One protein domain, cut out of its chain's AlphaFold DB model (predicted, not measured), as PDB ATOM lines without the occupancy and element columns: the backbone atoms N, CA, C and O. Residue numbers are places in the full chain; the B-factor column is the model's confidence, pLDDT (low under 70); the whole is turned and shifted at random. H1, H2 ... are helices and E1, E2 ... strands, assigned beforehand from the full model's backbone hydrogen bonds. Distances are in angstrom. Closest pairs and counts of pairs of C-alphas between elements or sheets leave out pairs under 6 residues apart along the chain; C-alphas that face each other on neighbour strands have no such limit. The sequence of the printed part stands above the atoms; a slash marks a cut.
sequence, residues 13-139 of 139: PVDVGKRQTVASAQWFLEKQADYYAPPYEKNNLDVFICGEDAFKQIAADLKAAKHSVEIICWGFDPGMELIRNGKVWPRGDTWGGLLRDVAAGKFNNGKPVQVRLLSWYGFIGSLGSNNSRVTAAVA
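Overview. This is residues 13 to 139 of the 139 residues of a protein of Burkholderia lata (strain ATCC 17760 / DSM 23089 / LMG 22485 / NCIMB 9086 / R18194 / 383) (UniProt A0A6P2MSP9). Little of this model is regular: a long unnamed stretch, residues 13 to 51, leads as an arm to a small head, where H1 and H2 lie side by side and H2 packs on the parallel two-stranded sheet E1 E2. The 127 printed residues hold H1, E1, H2, E2 and H3 in order, 38 residues, class mixed. The whole is only just loose, close to extended, radius of gyration of the C-alphas 20.4 A, spanning 61 by 34 by 34 A.

Along the chain. H1, residues 52 to 64, begins at C-alpha (232.286, 246.483, 363.474) and measures 18.6 A. E1 is residues 68 to 73, 16.4 A; H2 95 to 103, 12.2 A; E2 114 to 119, 16.3 A. H3, 123 to 126, 5.3 A, ends at C-alpha (217.510, 238.066, 344.729).

Arrangement. E1 and E2 are parallel at 7 degrees; N 71 and O 116 are 2.9 A apart, within hydrogen-bond range. E1, H2, E2 form a strand-helix-strand unit, parallel neighbour strands with a helix between, its crossover right-handed. H1, with residues 59 to 63 alone, touches H2; their closest C-alphas, Lys 63 and Val 102, are 6.4 A apart. They run the same way at a shallow tilt of 19 degrees. H3 is apart from H1, E1 and H2. Every O i to N i+4 pair is within range in H1 and H2; H3 is too short for one.

Size, cuts and confidence. The C-alphas farthest apart, Gly 17 and Leu 127, are 66.1 A apart. The printed part has no cut. The link E1 to H2 is long, 21 residues. Residues 24 to 34 and 121 to 139 have pLDDT under 70.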
ATOM      1  N   PRO A  13     269.452 234.670 356.426       80.62
ATOM      2  CA  PRO A  13     270.654 235.444 356.703       80.62
ATOM      3  C   PRO A  13     271.048 235.311 358.183       80.62
ATOM      4  O   PRO A  13     270.191 235.313 359.072       80.62
ATOM      5  N   VAL A  14     272.351 235.197 358.454       87.06
ATOM      6  CA  VAL A  14     272.898 235.175 359.819       87.06
ATOM      7  C   VAL A  14     273.447 236.558 360.168       87.06
ATOM      8  O   VAL A  14     274.225 237.137 359.408       87.06
ATOM      9  N   ASP A  15     273.052 237.097 361.319       86.50
ATOM     10  CA  ASP A  15     273.700 238.270 361.902       86.50
ATOM     11  C   ASP A  15     275.032 237.814 362.512       86.50
ATOM     12  O   ASP A  15     275.062 237.097 363.515       86.50
ATOM     13  N   VAL A  16     276.146 238.204 361.888       89.19
ATOM     14  CA  VAL A  16     277.505 237.801 362.294       89.19
ATOM     15  C   VAL A  16     277.904 238.420 363.640       89.19
ATOM     16  O   VAL A  16     278.649 237.801 364.401       89.19
ATOM     17  N   GLY A  17     277.393 239.613 363.964       89.56
ATOM     18  CA  GLY A  17     277.701 240.317 365.210       89.56
ATOM     19  C   GLY A  17     277.007 239.685 366.413       89.56
ATOM     20  O   GLY A  17     277.630 239.476 367.451       89.56
ATOM     21  N   LYS A  18     275.730 239.318 366.255       88.19
ATOM     22  CA  LYS A  18     274.944 238.650 367.307       88.19
ATOM     23  C   LYS A  18     275.067 237.128 367.293       88.19
ATOM     24  O   LYS A  18     274.652 236.484 368.251       88.19
ATOM     25  N   ARG A  19     275.625 236.552 366.221       86.38
ATOM     26  CA  ARG A  19     275.667 235.102 365.946       86.38
ATOM     27  C   ARG A  19     274.285 234.456 366.023       86.38
ATOM     28  O   ARG A  19     274.126 233.342 366.516       86.38
ATOM     29  N   GLN A  20     273.279 235.181 365.554       84.56
ATOM     30  CA  GLN A  20     271.882 234.774 365.602       84.56
ATOM     31  C   GLN A  20     271.273 234.868 364.207       84.56
ATOM     32  O   GLN A  20     271.651 235.710 363.394       84.56
ATOM     33  N   THR A  21     270.320 233.992 363.925       84.06
ATOM     34  CA  THR A  21     269.495 234.040 362.720       84.06
ATOM     35  C   THR A  21     268.047 233.841 363.129       84.06
ATOM     36  O   THR A  21     267.760 233.099 364.069       84.06
ATOM     37  N   VAL A  22     267.142 234.530 362.443       78.88
ATOM     38  CA  VAL A  22     265.705 234.296 362.557       78.88
ATOM     39  C   VAL A  22     265.285 233.627 361.261       78.88
ATOM     40  O   VAL A  22     265.343 234.237 360.196       78.88
ATOM     41  N   ALA A  23     264.905 232.359 361.361       74.69
ATOM     42  CA  ALA A  23     264.353 231.587 360.261       74.69
ATOM     43  C   ALA A  23     262.900 231.239 360.586       74.69
ATOM     44  O   ALA A  23     262.559 230.986 361.742       74.69
ATOM     45  N   SER A  24     262.055 231.212 359.561       67.62
ATOM     46  CA  SER A  24     260.691 230.703 359.661       67.62
ATOM     47  C   SER A  24     260.606 229.365 358.937       67.62
ATOM     48  O   SER A  24     261.284 229.159 357.926       67.62
ATOM     49  N   ALA A  25     259.795 228.444 359.457       68.12
ATOM     50  CA  ALA A  25     259.460 227.226 358.730       68.12
ATOM     51  C   ALA A  25     258.654 227.573 357.467       68.12
ATOM     52  O   ALA A  25     258.028 228.627 357.387       68.12
ATOM     53  N   GLN A  26     258.643 226.681 356.479       66.81
ATOM     54  CA  GLN A  26     257.721 226.802 355.354       66.81
ATOM     55  C   GLN A  26     256.290 226.569 355.873       66.81
ATOM     56  O   GLN A  26     255.904 225.436 356.149       66.81
ATOM     57  N   TRP A  27     255.525 227.648 356.064       60.75
ATOM     58  CA  TRP A  27     254.150 227.587 356.587       60.75
ATOM     59  C   TRP A  27     253.116 227.236 355.510       60.75
ATOM     60  O   TRP A  27     252.043 226.731 355.833       60.75
ATOM     61  N   PHE A  28     253.434 227.491 354.238       61.59
ATOM     62  CA  PHE A  28     252.529 227.298 353.109       61.59
ATOM     63  C   PHE A  28     252.998 226.151 352.213       61.59
ATOM     64  O   PHE A  28     254.189 225.986 351.959       61.59
ATOM     65  N   LEU A  29     252.050 225.360 351.717       60.41
ATOM     66  CA  LEU A  29     252.301 224.329 350.713       60.41
ATOM     67  C   LEU A  29     252.614 225.005 349.377       60.41
ATOM     68  O   LEU A  29     251.706 225.163 348.584       60.41
ATOM     69  N   GLU A  30     253.860 225.403 349.123       63.88
ATOM     70  CA  GLU A  30     254.258 226.025 347.850       63.88
ATOM     71  C   GLU A  30     254.146 225.011 346.698       63.88
ATOM     72  O   GLU A  30     255.072 224.243 346.422       63.88
ATOM     73  N   LYS A  31     252.992 224.975 346.029       67.31
ATOM     74  CA  LYS A  31     252.752 224.166 344.831       67.31
ATOM     75  C   LYS A  31     252.663 225.069 343.609       67.31
ATOM     76  O   LYS A  31     252.488 226.278 343.701       67.31
ATOM     77  N   GLN A  32     252.691 224.466 342.421       65.69
ATOM     78  CA  GLN A  32     252.451 225.199 341.172       65.69
ATOM     79  C   GLN A  32     251.085 225.919 341.153       65.69
ATOM     80  O   GLN A  32     250.935 226.922 340.464       65.69
ATOM     81  N   ALA A  33     250.111 225.443 341.937       64.75
ATOM     82  CA  ALA A  33     248.824 226.110 342.134       64.75
ATOM     83  C   ALA A  33     248.951 227.499 342.797       64.75
ATOM     84  O   ALA A  33     248.136 228.373 342.521       64.75
ATOM     85  N   ASP A  34     249.999 227.725 343.593       64.19
ATOM     86  CA  ASP A  34     250.239 228.972 344.330       64.19
ATOM     87  C   ASP A  34     251.149 229.939 343.557       64.19
ATOM     88  O   ASP A  34     251.541 230.984 344.069       64.19
ATOM     89  N   TYR A  35     251.467 229.626 342.293       70.25
ATOM     90  CA  TYR A  35     252.327 230.448 341.437       70.25
ATOM     91  C   TYR A  35     251.838 231.901 341.310       70.25
ATOM     92  O   TYR A  35     252.644 232.827 341.288       70.25
ATOM     93  N   TYR A  36     250.519 232.106 341.253       71.00
ATOM     94  CA  TYR A  36     249.922 233.440 341.149       71.00
ATOM     95  C   TYR A  36     249.825 234.181 342.495       71.00
ATOM     96  O   TYR A  36     249.528 235.373 342.506       71.00
ATOM     97  N   ALA A  37     250.073 233.502 343.620       74.31
ATOM     98  CA  ALA A  37     250.019 234.068 344.967       74.31
ATOM     99  C   ALA A  37     251.081 233.415 345.876       74.31
ATOM    100  O   ALA A  37     250.730 232.698 346.817       74.31
ATOM    101  N   PRO A  38     252.383 233.628 345.598       74.12
ATOM    102  CA  PRO A  38     253.443 233.061 346.420       74.12
ATOM    103  C   PRO A  38     253.402 233.645 347.844       74.12
ATOM    104  O   PRO A  38     252.904 234.758 348.038       74.12
ATOM    105  N   PRO A  39     253.952 232.948 348.853       72.44
ATOM    106  CA  PRO A  39     254.107 233.513 350.186       72.44
ATOM    107  C   PRO A  39     254.950 234.791 350.152       72.44
ATOM    108  O   PRO A  39     256.097 234.785 349.706       72.44
ATOM    109  N   TYR A  40     254.386 235.889 350.648       73.50
ATOM    110  CA  TYR A  40     255.115 237.141 350.828       73.50
ATOM    111  C   TYR A  40     255.627 237.234 352.269       73.50
ATOM    112  O   TYR A  40     254.913 236.907 353.217       73.50
ATOM    113  N   GLU A  41     256.861 237.692 352.447       78.50
ATOM    114  CA  GLU A  41     257.430 237.963 353.768       78.50
ATOM    115  C   GLU A  41     257.210 239.428 354.167       78.50
ATOM    116  O   GLU A  41     257.089 240.302 353.312       78.50
ATOM    117  N   LYS A  42     257.223 239.711 355.479       82.81
ATOM    118  CA  LYS A  42     257.099 241.072 356.048       82.81
ATOM    119  C   LYS A  42     255.766 241.776 355.742       82.81
ATOM    120  O   LYS A  42     255.718 243.002 355.685       82.81
ATOM    121  N   ASN A  43     254.685 241.013 355.587       82.56
ATOM    122  CA  ASN A  43     253.336 241.578 355.530       82.56
ATOM    123  C   ASN A  43     252.901 242.090 356.907       82.56
ATOM    124  O   ASN A  43     253.233 241.482 357.926       82.56
ATOM    125  N   ASN A  44     252.094 243.149 356.919       87.88
ATOM    126  CA  ASN A  44     251.280 243.495 358.079       87.88
ATOM    127  C   ASN A  44     249.926 242.789 357.947       87.88
ATOM    128  O   ASN A  44     249.269 242.934 356.917       87.88
ATOM    129  N   LEU A  45     249.535 242.005 358.952       89.12
ATOM    130  CA  LEU A  45     248.268 241.278 358.965       89.12
ATOM    131  C   LEU A  45     247.457 241.713 360.178       89.12
ATOM    132  O   LEU A  45     247.865 241.467 361.313       89.12
ATOM    133  N   ASP A  46     246.293 242.296 359.918       89.56
ATOM    134  CA  ASP A  46     245.341 242.684 360.950       89.56
ATOM    135  C   ASP A  46     244.189 241.676 360.975       89.56
ATOM    136  O   ASP A  46     243.544 241.402 359.958       89.56
ATOM    137  N   VAL A  47     243.949 241.080 362.144       92.06
ATOM    138  CA  VAL A  47     242.882 240.093 362.337       92.06
ATOM    139  C   VAL A  47     241.682 240.785 362.959       92.06
ATOM    140  O   VAL A  47     241.745 241.263 364.089       92.06
ATOM    141  N   PHE A  48     240.570 240.784 362.232       90.75
ATOM    142  CA  PHE A  48     239.311 241.343 362.705       90.75
ATOM    143  C   PHE A  48     238.384 240.235 363.191       90.75
ATOM    144  O   PHE A  48     238.142 239.247 362.495       90.75
ATOM    145  N   ILE A  49     237.843 240.417 364.393       92.12
ATOM    146  CA  ILE A  49     236.789 239.570 364.947       92.12
ATOM    147  C   ILE A  49     235.497 240.378 364.889       92.12
ATOM    148  O   ILE A  49     235.457 241.517 365.351       92.12
ATOM    149  N   CYS A  50     234.440 239.778 364.340       92.62
ATOM    150  CA  CYS A  50     233.175 240.451 364.030       92.62
ATOM    151  C   CYS A  50     233.315 241.556 362.961       92.62
ATOM    152  O   CYS A  50     234.367 241.758 362.359       92.62
ATOM    153  N   GLY A  51     232.197 242.221 362.655       88.75
ATOM    154  CA  GLY A  51     232.117 243.163 361.538       88.75
ATOM    155  C   GLY A  51     232.409 244.620 361.889       88.75
ATOM    156  O   GLY A  51     232.755 245.375 360.994       88.75
ATOM    157  N   GLU A  52     232.258 245.050 363.143       91.81
ATOM    158  CA  GLU A  52     232.286 246.483 363.474       91.81
ATOM    159  C   GLU A  52     233.625 247.141 363.113       91.81
ATOM    160  O   GLU A  52     233.651 248.114 362.359       91.81
ATOM    161  N   ASP A  53     234.733 246.587 363.600       92.94
ATOM    162  CA  ASP A  53     236.059 247.152 363.339       92.94
ATOM    163  C   ASP A  53     236.515 246.894 361.899       92.94
ATOM    164  O   ASP A  53     237.107 247.776 361.278       92.94
ATOM    165  N   ALA A  54     236.134 245.750 361.321       93.12
ATOM    166  CA  ALA A  54     236.382 245.456 359.913       93.12
ATOM    167  C   ALA A  54     235.701 246.483 358.991       93.12
ATOM    168  O   ALA A  54     236.343 247.060 358.120       93.12
ATOM    169  N   PHE A  55     234.411 246.773 359.191       93.56
ATOM    170  CA  PHE A  55     233.680 247.733 358.359       93.56
ATOM    171  C   PHE A  55     234.144 249.174 358.573       93.56
ATOM    172  O   PHE A  55     234.167 249.943 357.610       93.56
ATOM    173  N   LYS A  56     234.567 249.541 359.792       93.38
ATOM    174  CA  LYS A  56     235.234 250.830 360.040       93.38
ATOM    175  C   LYS A  56     236.529 250.947 359.235       93.38
ATOM    176  O   LYS A  56     236.721 251.972 358.580       93.38
ATOM    177  N   GLN A  57     237.373 249.913 359.248       94.81
ATOM    178  CA  GLN A  57     238.625 249.910 358.493       94.81
ATOM    179  C   GLN A  57     238.362 249.979 356.986       94.81
ATOM    180  O   GLN A  57     238.912 250.852 356.319       94.81
ATOM    181  N   ILE A  58     237.437 249.171 356.456       94.50
ATOM    182  CA  ILE A  58     237.123 249.219 355.022       94.50
ATOM    183  C   ILE A  58     236.591 250.605 354.625       94.50
ATOM    184  O   ILE A  58     236.973 251.144 353.589       94.50
ATOM    185  N   ALA A  59     235.742 251.234 355.445       94.25
ATOM    186  CA  ALA A  59     235.271 252.591 355.170       94.25
ATOM    187  C   ALA A  59     236.416 253.622 355.139       94.25
ATOM    188  O   ALA A  59     236.370 254.560 354.339       94.25
ATOM    189  N   ALA A  60     237.435 253.461 355.989       95.19
ATOM    190  CA  ALA A  60     238.632 254.297 355.973       95.19
ATOM    191  C   ALA A  60     239.466 254.062 354.702       95.19
ATOM    192  O   ALA A  60     239.826 255.030 354.027       95.19
ATOM    193  N   ASP A  61     239.688 252.803 354.323       95.56
ATOM    194  CA  ASP A  61     240.469 252.426 353.138       95.56
ATOM    195  C   ASP A  61     239.818 252.931 351.844       95.56
ATOM    196  O   ASP A  61     240.491 253.481 350.971       95.56
ATOM    197  N   LEU A  62     238.488 252.852 351.748       95.31
ATOM    198  CA  LEU A  62     237.733 253.403 350.621       95.31
ATOM    199  C   LEU A  62     237.926 254.914 350.470       95.31
ATOM    200  O   LEU A  62     238.101 255.407 349.358       95.31
ATOM    201  N   LYS A  63     237.923 255.662 351.579       95.12
ATOM    202  CA  LYS A  63     238.178 257.112 351.567       95.12
ATOM    203  C   LYS A  63     239.639 257.428 351.241       95.12
ATOM    204  O   LYS A  63     239.925 258.470 350.656       95.12
ATOM    205  N   ALA A  64     240.567 256.546 351.607       96.56
ATOM    206  CA  ALA A  64     241.985 256.699 351.309       96.56
ATOM    207  C   ALA A  64     242.348 256.319 349.860       96.56
ATOM    208  O   ALA A  64     243.392 256.761 349.373       96.56
ATOM    209  N   ALA A  65     241.498 255.554 349.165       96.19
ATOM    210  CA  ALA A  65     241.747 255.055 347.817       96.19
ATOM    211  C   ALA A  65     242.081 256.173 346.811       96.19
ATOM    212  O   ALA A  65     241.457 257.237 346.782       96.19
ATOM    213  N   LYS A  66     243.092 255.921 345.967       95.69
ATOM    214  CA  LYS A  66     243.630 256.908 345.008       95.69
ATOM    215  C   LYS A  66     243.438 256.545 343.543       95.69
ATOM    216  O   LYS A  66     243.396 257.448 342.711       95.69
ATOM    217  N   HIS A  67     243.335 255.254 343.234       95.62
ATOM    218  CA  HIS A  67     243.341 254.756 341.857       95.62
ATOM    219  C   HIS A  67     242.151 253.846 341.584       95.62
ATOM    220  O   HIS A  67     241.349 254.134 340.697       95.62
ATOM    221  N   SER A  68     242.000 252.787 342.378       95.50
ATOM    222  CA  SER A  68     240.915 251.833 342.215       95.50
ATOM    223  C   SER A  68     240.439 251.250 343.539       95.50
ATOM    224  O   SER A  68     241.116 251.343 344.563       95.50
ATOM    225  N   VAL A  69     239.237 250.686 343.483       95.69
ATOM    226  CA  VAL A  69     238.604 249.890 344.528       95.69
ATOM    227  C   VAL A  69     237.971 248.683 343.847       95.69
ATOM    228  O   VAL A  69     237.102 248.847 342.987       95.69
ATOM    229  N   GLU A  70     238.368 247.480 344.243       94.31
ATOM    230  CA  GLU A  70     237.764 246.233 343.781       94.31
ATOM    231  C   GLU A  70     237.050 245.528 344.936       94.31
ATOM    232  O   GLU A  70     237.668 245.150 345.927       94.31
ATOM    233  N   ILE A  71     235.739 245.328 344.803       92.75
ATOM    234  CA  ILE A  71     234.940 244.585 345.781       92.75
ATOM    235  C   ILE A  71     234.456 243.302 345.129       92.75
ATOM    236  O   ILE A  71     233.804 243.330 344.085       92.75
ATOM    237  N   ILE A  72     234.755 242.177 345.771       91.06
ATOM    238  CA  ILE A  72     234.278 240.855 345.376       91.06
ATOM    239  C   ILE A  72     233.508 240.288 346.561       91.06
ATOM    240  O   ILE A  72     234.076 240.104 347.636       91.06
ATOM    241  N   CYS A  73     232.211 240.037 346.397       87.88
ATOM    242  CA  CYS A  73     231.391 239.545 347.500       87.88
ATOM    243  C   CYS A  73     230.235 238.653 347.044       87.88
ATOM    244  O   CYS A  73     229.736 238.736 345.922       87.88
ATOM    245  N   TRP A  74     229.786 237.790 347.953       87.19
ATOM    246  CA  TRP A  74     228.644 236.912 347.708       87.19
ATOM    247  C   TRP A  74     227.309 237.663 347.788       87.19
ATOM    248  O   TRP A  74     226.432 237.452 346.961       87.19
ATOM    249  N   GLY A  75     227.183 238.578 348.753       82.00
ATOM    250  CA  GLY A  75     226.049 239.487 348.894       82.00
ATOM    251  C   GLY A  75     226.525 240.934 348.956       82.00
ATOM    252  O   GLY A  75     227.547 241.231 349.579       82.00
ATOM    253  N   PHE A  76     225.792 241.832 348.300       86.00
ATOM    254  CA  PHE A  76     226.061 243.267 348.313       86.00
ATOM    255  C   PHE A  76     224.768 244.045 348.551       86.00
ATOM    256  O   PHE A  76     223.901 244.086 347.678       86.00
ATOM    257  N   ASP A  77     224.669 244.687 349.714       87.81
ATOM    258  CA  ASP A  77     223.580 245.603 350.042       87.81
ATOM    259  C   ASP A  77     224.087 247.059 349.988       87.81
ATOM    260  O   ASP A  77     224.872 247.468 350.850       87.81
ATOM    261  N   PRO A  78     223.665 247.867 348.995       87.94
ATOM    262  CA  PRO A  78     224.072 249.266 348.890       87.94
ATOM    263  C   PRO A  78     223.520 250.151 350.020       87.94
ATOM    264  O   PRO A  78     224.083 251.218 350.270       87.94
ATOM    265  N   GLY A  79     222.430 249.745 350.680       88.06
ATOM    266  CA  GLY A  79     221.802 250.473 351.783       88.06
ATOM    267  C   GLY A  79     222.436 250.194 353.147       88.06
ATOM    268  O   GLY A  79     222.141 250.907 354.110       88.06
ATOM    269  N   MET A  80     223.318 249.195 353.236       90.56
ATOM    270  CA  MET A  80     223.978 248.818 354.481       90.56
ATOM    271  C   MET A  80     224.905 249.928 354.984       90.56
ATOM    272  O   MET A  80     225.747 250.443 354.250       90.56
ATOM    273  N   GLU A  81     224.778 250.261 356.265       90.25
ATOM    274  CA  GLU A  81     225.635 251.215 356.970       90.25
ATOM    275  C   GLU A  81     226.901 250.520 357.469       90.25
ATOM    276  O   GLU A  81     226.816 249.548 358.230       90.25
ATOM    277  N   LEU A  82     228.061 251.045 357.076       88.81
ATOM    278  CA  LEU A  82     229.369 250.515 357.485       88.81
ATOM    279  C   LEU A  82     229.723 250.910 358.904       88.81
ATOM    280  O   LEU A  82     230.233 250.119 359.688       88.81
ATOM    281  N   ILE A  83     229.438 252.170 359.210       89.81
ATOM    282  CA  ILE A  83     229.670 252.781 360.502       89.81
ATOM    283  C   ILE A  83     228.307 253.258 360.983       89.81
ATOM    284  O   ILE A  83     227.627 254.021 360.297       89.81
ATOM    285  N   ARG A  84     227.891 252.781 362.155       87.31
ATOM    286  CA  ARG A  84     226.552 253.014 362.705       87.31
ATOM    287  C   ARG A  84     226.657 253.912 363.932       87.31
ATOM    288  O   ARG A  84     226.719 253.419 365.050       87.31
ATOM    289  N   ASN A  85     226.650 255.228 363.723       80.81
ATOM    290  CA  ASN A  85     226.869 256.213 364.791       80.81
ATOM    291  C   ASN A  85     225.605 257.031 365.110       80.81
ATOM    292  O   ASN A  85     225.656 258.252 365.240       80.81
ATOM    293  N   GLY A  86     224.445 256.382 365.244       78.06
ATOM    294  CA  GLY A  86     223.190 257.103 365.463       78.06
ATOM    295  C   GLY A  86     221.997 256.231 365.833       78.06
ATOM    296  O   GLY A  86     222.068 255.006 365.853       78.06
ATOM    297  N   LYS A  87     220.864 256.882 366.125       77.19
ATOM    298  CA  LYS A  87     219.599 256.199 366.456       77.19
ATOM    299  C   LYS A  87     218.665 256.069 365.246       77.19
ATOM    300  O   LYS A  87     218.017 255.034 365.093       77.19
ATOM    301  N   VAL A  88     218.655 257.070 364.364       81.06
ATOM    302  CA  VAL A  88     217.765 257.166 363.193       81.06
ATOM    303  C   VAL A  88     218.555 256.916 361.911       81.06
ATOM    304  O   VAL A  88     219.674 257.398 361.781       81.06
ATOM    305  N   TRP A  89     217.981 256.141 360.992       80.62
ATOM    306  CA  TRP A  89     218.595 255.829 359.702       80.62
ATOM    307  C   TRP A  89     218.447 257.004 358.709       80.62
ATOM    308  O   TRP A  89     217.353 257.574 358.649       80.62
ATOM    309  N   PRO A  90     219.476 257.343 357.907       76.50
ATOM    310  CA  PRO A  90     220.835 256.804 357.949       76.50
ATOM    311  C   PRO A  90     221.672 257.408 359.101       76.50
ATOM    312  O   PRO A  90     221.766 258.619 359.274       76.50
ATOM    313  N   ARG A  91     222.296 256.524 359.877       80.19
ATOM    314  CA  ARG A  91     223.191 256.706 361.032       80.19
ATOM    315  C   ARG A  91     224.654 256.911 360.629       80.19
ATOM    316  O   ARG A  91     225.491 257.121 361.507       80.19
ATOM    317  N   GLY A  92     224.972 256.780 359.343       82.69
ATOM    318  CA  GLY A  92     226.322 256.914 358.810       82.69
ATOM    319  C   GLY A  92     226.397 256.654 357.307       82.69
ATOM    320  O   GLY A  92     225.377 256.606 356.618       82.69
ATOM    321  N   ASP A  93     227.625 256.493 356.810       87.44
ATOM    322  CA  ASP A  93     227.887 256.220 355.397       87.44
ATOM    323  C   ASP A  93     227.338 254.841 355.005       87.44
ATOM    324  O   ASP A  93     227.707 253.809 355.583       87.44
ATOM    325  N   THR A  94     226.462 254.827 354.001       91.88
ATOM    326  CA  THR A  94     226.002 253.589 353.369       91.88
ATOM    327  C   THR A  94     227.023 253.097 352.356       91.88
ATOM    328  O   THR A  94     227.771 253.887 351.772       91.88
ATOM    329  N   TRP A  95     227.036 251.792 352.102       90.44
ATOM    330  CA  TRP A  95     227.989 251.172 351.188       90.44
ATOM    331  C   TRP A  95     227.922 251.781 349.785       90.44
ATOM    332  O   TRP A  95     228.933 252.215 349.236       90.44
ATOM    333  N   GLY A  96     226.712 251.903 349.231       90.56
ATOM    334  CA  GLY A  96     226.498 252.484 347.909       90.56
ATOM    335  C   GLY A  96     226.790 253.984 347.862       90.56
ATOM    336  O   GLY A  96     227.390 254.464 346.898       90.56
ATOM    337  N   GLY A  97     226.412 254.725 348.909       92.50
ATOM    338  CA  GLY A  97     226.691 256.158 349.008       92.50
ATOM    339  C   GLY A  97     228.190 256.446 349.049       92.50
ATOM    340  O   GLY A  97     228.673 257.300 348.306       92.50
ATOM    341  N   LEU A  98     228.931 255.681 349.853       94.06
ATOM    342  CA  LEU A  98     230.374 255.828 349.983       94.06
ATOM    343  C   LEU A  98     231.098 255.498 348.676       94.06
ATOM    344  O   LEU A  98     231.942 256.276 348.241       94.06
ATOM    345  N   LEU A  99     230.747 254.391 348.016       94.06
ATOM    346  CA  LEU A  99     231.373 254.014 346.746       94.06
ATOM    347  C   LEU A  99     231.109 255.030 345.637       94.06
ATOM    348  O   LEU A  99     232.016 255.330 344.863       94.06
ATOM    349  N   ARG A 100     229.904 255.606 345.578       94.19
ATOM    350  CA  ARG A 100     229.593 256.700 344.647       94.19
ATOM    351  C   ARG A 100     230.473 257.918 344.914       94.19
ATOM    352  O   ARG A 100     231.040 258.484 343.983       94.19
ATOM    353  N   ASP A 101     230.582 258.324 346.174       94.75
ATOM    354  CA  ASP A 101     231.370 259.491 346.571       94.75
ATOM    355  C   ASP A 101     232.875 259.280 346.302       94.75
ATOM    356  O   ASP A 101     233.563 260.198 345.847       94.75
ATOM    357  N   VAL A 102     233.381 258.061 346.514       94.75
ATOM    358  CA  VAL A 102     234.751 257.655 346.155       94.75
ATOM    359  C   VAL A 102     234.952 257.679 344.641       94.75
ATOM    360  O   VAL A 102     235.916 258.282 344.172       94.75
ATOM    361  N   ALA A 103     234.022 257.114 343.866       94.38
ATOM    362  CA  ALA A 103     234.092 257.114 342.406       94.38
ATOM    363  C   ALA A 103     234.112 258.537 341.826       94.38
ATOM    364  O   ALA A 103     234.874 258.824 340.905       94.38
ATOM    365  N   ALA A 104     233.343 259.449 342.426       94.31
ATOM    366  CA  ALA A 104     233.324 260.869 342.080       94.31
ATOM    367  C   ALA A 104     234.591 261.637 342.512       94.31
ATOM    368  O   ALA A 104     234.708 262.831 342.247       94.31
ATOM    369  N   GLY A 105     235.535 260.992 343.205       91.81
ATOM    370  CA  GLY A 105     236.781 261.617 343.640       91.81
ATOM    371  C   GLY A 105     236.635 262.556 344.837       91.81
ATOM    372  O   GLY A 105     237.546 263.343 345.107       91.81
ATOM    373  N   LYS A 106     235.525 262.474 345.590       95.00
ATOM    374  CA  LYS A 106     235.245 263.352 346.743       95.00
ATOM    375  C   LYS A 106     236.356 263.315 347.797       95.00
ATOM    376  O   LYS A 106     236.651 264.333 348.412       95.00
ATOM    377  N   PHE A 107     237.000 262.161 347.964       93.31
ATOM    378  CA  PHE A 107     238.096 261.944 348.917       93.31
ATOM    379  C   PHE A 107     239.494 261.949 348.262       93.31
ATOM    380  O   PHE A 107     240.505 261.653 348.901       93.31
ATOM    381  N   ASN A 108     239.574 262.302 346.975       94.31
ATOM    382  CA  ASN A 108     240.794 262.232 346.174       94.31
ATOM    383  C   ASN A 108     241.053 263.530 345.387       94.31
ATOM    384  O   ASN A 108     241.436 263.500 344.219       94.31
ATOM    385  N   ASN A 109     240.829 264.690 346.016       92.56
ATOM    386  CA  ASN A 109     241.018 266.016 345.406       92.56
ATOM    387  C   ASN A 109     240.249 266.195 344.080       92.56
ATOM    388  O   ASN A 109     240.751 266.817 343.146       92.56
ATOM    389  N   GLY A 110     239.059 265.594 343.973       91.12
ATOM    390  CA  GLY A 110     238.236 265.617 342.761       91.12
ATOM    391  C   GLY A 110     238.706 264.673 341.649       91.12
ATOM    392  O   GLY A 110     238.090 264.645 340.588       91.12
ATOM    393  N   LYS A 111     239.774 263.890 341.859       92.19
ATOM    394  CA  LYS A 111     240.221 262.884 340.890       92.19
ATOM    395  C   LYS A 111     239.376 261.614 341.033       92.19
ATOM    396  O   LYS A 111     239.369 261.037 342.124       92.19
ATOM    397  N   PRO A 112     238.694 261.158 339.971       91.50
ATOM    398  CA  PRO A 112     237.840 259.980 340.046       91.50
ATOM    399  C   PRO A 112     238.646 258.724 340.393       91.50
ATOM    400  O   PRO A 112     239.803 258.583 339.995       91.50
ATOM    401  N   VAL A 113     238.021 257.813 341.138       96.06
ATOM    402  CA  VAL A 113     238.584 256.509 341.520       96.06
ATOM    403  C   VAL A 113     237.789 255.418 340.816       96.06
ATOM    404  O   VAL A 113     236.559 255.442 340.812       96.06
ATOM    405  N   GLN A 114     238.465 254.440 340.216       96.25
ATOM    406  CA  GLN A 114     237.776 253.369 339.506       96.25
ATOM    407  C   GLN A 114     237.211 252.338 340.488       96.25
ATOM    408  O   GLN A 114     237.956 251.545 341.060       96.25
ATOM    409  N   VAL A 115     235.890 252.312 340.653       95.00
ATOM    410  CA  VAL A 115     235.207 251.334 341.510       95.00
ATOM    411  C   VAL A 115     234.678 250.177 340.666       95.00
ATOM    412  O   VAL A 115     233.900 250.388 339.737       95.00
ATOM    413  N   ARG A 116     235.083 248.944 340.989       94.12
ATOM    414  CA  ARG A 116     234.613 247.708 340.346       94.12
ATOM    415  C   ARG A 116     233.994 246.787 341.394       94.12
ATOM    416  O   ARG A 116     234.642 246.449 342.379       94.12
ATOM    417  N   LEU A 117     232.749 246.374 341.167       90.62
ATOM    418  CA  LEU A 117     232.012 245.469 342.049       90.62
ATOM    419  C   LEU A 117     231.670 244.183 341.295       90.62
ATOM    420  O   LEU A 117     230.927 244.214 340.316       90.62
ATOM    421  N   LEU A 118     232.182 243.057 341.785       89.94
ATOM    422  CA  LEU A 118     231.807 241.718 341.351       89.94
ATOM    423  C   LEU A 118     230.979 241.064 342.459       89.94
ATOM    424  O   LEU A 118     231.514 240.655 343.490       89.94
ATOM    425  N   SER A 119     229.669 240.970 342.247       85.81
ATOM    426  CA  SER A 119     228.758 240.317 343.188       85.81
ATOM    427  C   SER A 119     228.230 239.011 342.608       85.81
ATOM    428  O   SER A 119     227.852 238.959 341.435       85.81
ATOM    429  N   TRP A 120     228.231 237.947 343.415       82.25
ATOM    430  CA  TRP A 120     227.698 236.657 342.989       82.25
ATOM    431  C   TRP A 120     226.190 236.733 342.740       82.25
ATOM    432  O   TRP A 120     225.430 237.294 343.526       82.25
ATOM    433  N   TYR A 121     225.751 236.122 341.642       65.56
ATOM    434  CA  TYR A 121     224.343 236.032 341.288       65.56
ATOM    435  C   TYR A 121     223.756 234.712 341.797       65.56
ATOM    436  O   TYR A 121     224.101 233.641 341.299       65.56
ATOM    437  N   GLY A 122     222.846 234.786 342.772       57.38
ATOM    438  CA  GLY A 122     222.108 233.634 343.288       57.38
ATOM    439  C   GLY A 122     220.621 233.936 343.455       57.38
ATOM    440  O   GLY A 122     220.251 234.921 344.090       57.38
ATOM    441  N   PHE A 123     219.757 233.061 342.930       45.97
ATOM    442  CA  PHE A 123     218.288 233.181 342.970       45.97
ATOM    443  C   PHE A 123     217.728 233.429 344.389       45.97
ATOM    444  O   PHE A 123     216.818 234.239 344.558       45.97
ATOM    445  N   ILE A 124     218.333 232.821 345.420       47.94
ATOM    446  CA  ILE A 124     217.939 232.973 346.836       47.94
ATOM    447  C   ILE A 124     218.341 234.347 347.410       47.94
ATOM    448  O   ILE A 124     217.634 234.886 348.255       47.94
ATOM    449  N   GLY A 125     219.426 234.957 346.917       41.88
ATOM    450  CA  GLY A 125     219.822 236.322 347.282       41.88
ATOM    451  C   GLY A 125     218.949 237.397 346.623       41.88
ATOM    452  O   GLY A 125     218.756 238.465 347.198       41.88
ATOM    453  N   SER A 126     218.355 237.103 345.458       41.75
ATOM    454  CA  SER A 126     217.510 238.066 344.729       41.75
ATOM    455  C   SER A 126     216.111 238.264 345.329       41.75
ATOM    456  O   SER A 126     215.505 239.311 345.125       41.75
ATOM    457  N   LEU A 127     215.601 237.300 346.108       37.94
ATOM    458  CA  LEU A 127     214.282 237.409 346.751       37.94
ATOM    459  C   LEU A 127     214.267 238.404 347.926       37.94
ATOM    460  O   LEU A 127     213.208 238.922 348.266       37.94
ATOM    461  N   GLY A 128     215.429 238.684 348.532       42.62
ATOM    462  CA  GLY A 128     215.585 239.672 349.610       42.62
ATOM    463  C   GLY A 128     216.398 240.913 349.224       42.62
ATOM    464  O   GLY A 128     216.404 241.893 349.962       42.62
ATOM    465  N   SER A 129     217.086 240.898 348.082       41.62
ATOM    466  CA  SER A 129     217.824 242.041 347.543       41.62
ATOM    467  C   SER A 129     217.420 242.255 346.091       41.62
ATOM    468  O   SER A 129     217.742 241.442 345.231       41.62
ATOM    469  N   ASN A 130     216.767 243.385 345.803       41.97
ATOM    470  CA  ASN A 130     216.419 243.849 344.451       41.97
ATOM    471  C   ASN A 130     217.661 244.239 343.619       41.97
ATOM    472  O   ASN A 130     217.666 245.259 342.934       41.97
ATOM    473  N   ASN A 131     218.741 243.460 343.683       48.59
ATOM    474  CA  ASN A 131     219.983 243.735 342.988       48.59
ATOM    475  C   ASN A 131     220.220 242.655 341.931       48.59
ATOM    476  O   ASN A 131     220.874 241.643 342.161       48.59
ATOM    477  N   SER A 132     219.654 242.862 340.746       38.66
ATOM    478  CA  SER A 132     220.136 242.203 339.533       38.66
ATOM    479  C   SER A 132     219.845 243.066 338.312       38.66
ATOM    480  O   SER A 132     218.848 242.899 337.623       38.66
ATOM    481  N   ARG A 133     220.746 244.019 338.063       32.19
ATOM    482  CA  ARG A 133     221.080 244.553 336.734       32.19
ATOM    483  C   ARG A 133     222.377 245.352 336.854       32.19
ATOM    484  O   ARG A 133     222.375 246.573 336.952       32.19
ATOM    485  N   VAL A 134     223.503 244.642 336.874       34.62
ATOM    486  CA  VAL A 134     224.795 245.262 336.565       34.62
ATOM    487  C   VAL A 134     224.875 245.341 335.045       34.62
ATOM    488  O   VAL A 134     225.295 244.396 334.384       34.62
ATOM    489  N   THR A 135     224.427 246.458 334.476       27.62
ATOM    490  CA  THR A 135     224.861 246.848 333.134       27.62
ATOM    491  C   THR A 135     226.228 247.491 333.319       27.62
ATOM    492  O   THR A 135     226.328 248.640 333.745       27.62
ATOM    493  N   ALA A 136     227.293 246.732 333.074       30.27
ATOM    494  CA  ALA A 136     228.621 247.307 332.933       30.27
ATOM    495  C   ALA A 136     228.626 248.161 331.655       30.27
ATOM    496  O   ALA A 136     228.763 247.635 330.554       30.27
ATOM    497  N   ALA A 137     228.421 249.469 331.794       25.88
ATOM    498  CA  ALA A 137     228.763 250.433 330.761       25.88
ATOM    499  C   ALA A 137     230.169 250.948 331.076       25.88
ATOM    500  O   ALA A 137     230.363 251.743 331.993       25.88
ATOM    501  N   VAL A 138     231.151 250.420 330.349       28.91
ATOM    502  CA  VAL A 138     232.469 251.040 330.214       28.91
ATOM    503  C   VAL A 138     232.341 252.049 329.075       28.91
ATOM    504  O   VAL A 138     231.993 251.660 327.961       28.91
ATOM    505  N   ALA A 139     232.588 253.320 329.371       28.39
ATOM    506  CA  ALA A 139     232.914 254.357 328.399       28.39
ATOM    507  C   ALA A 139     234.160 255.086 328.905       28.39
ATOM    508  O   ALA A 139     234.222 255.323 330.135       28.39
TER     509      ALA A 139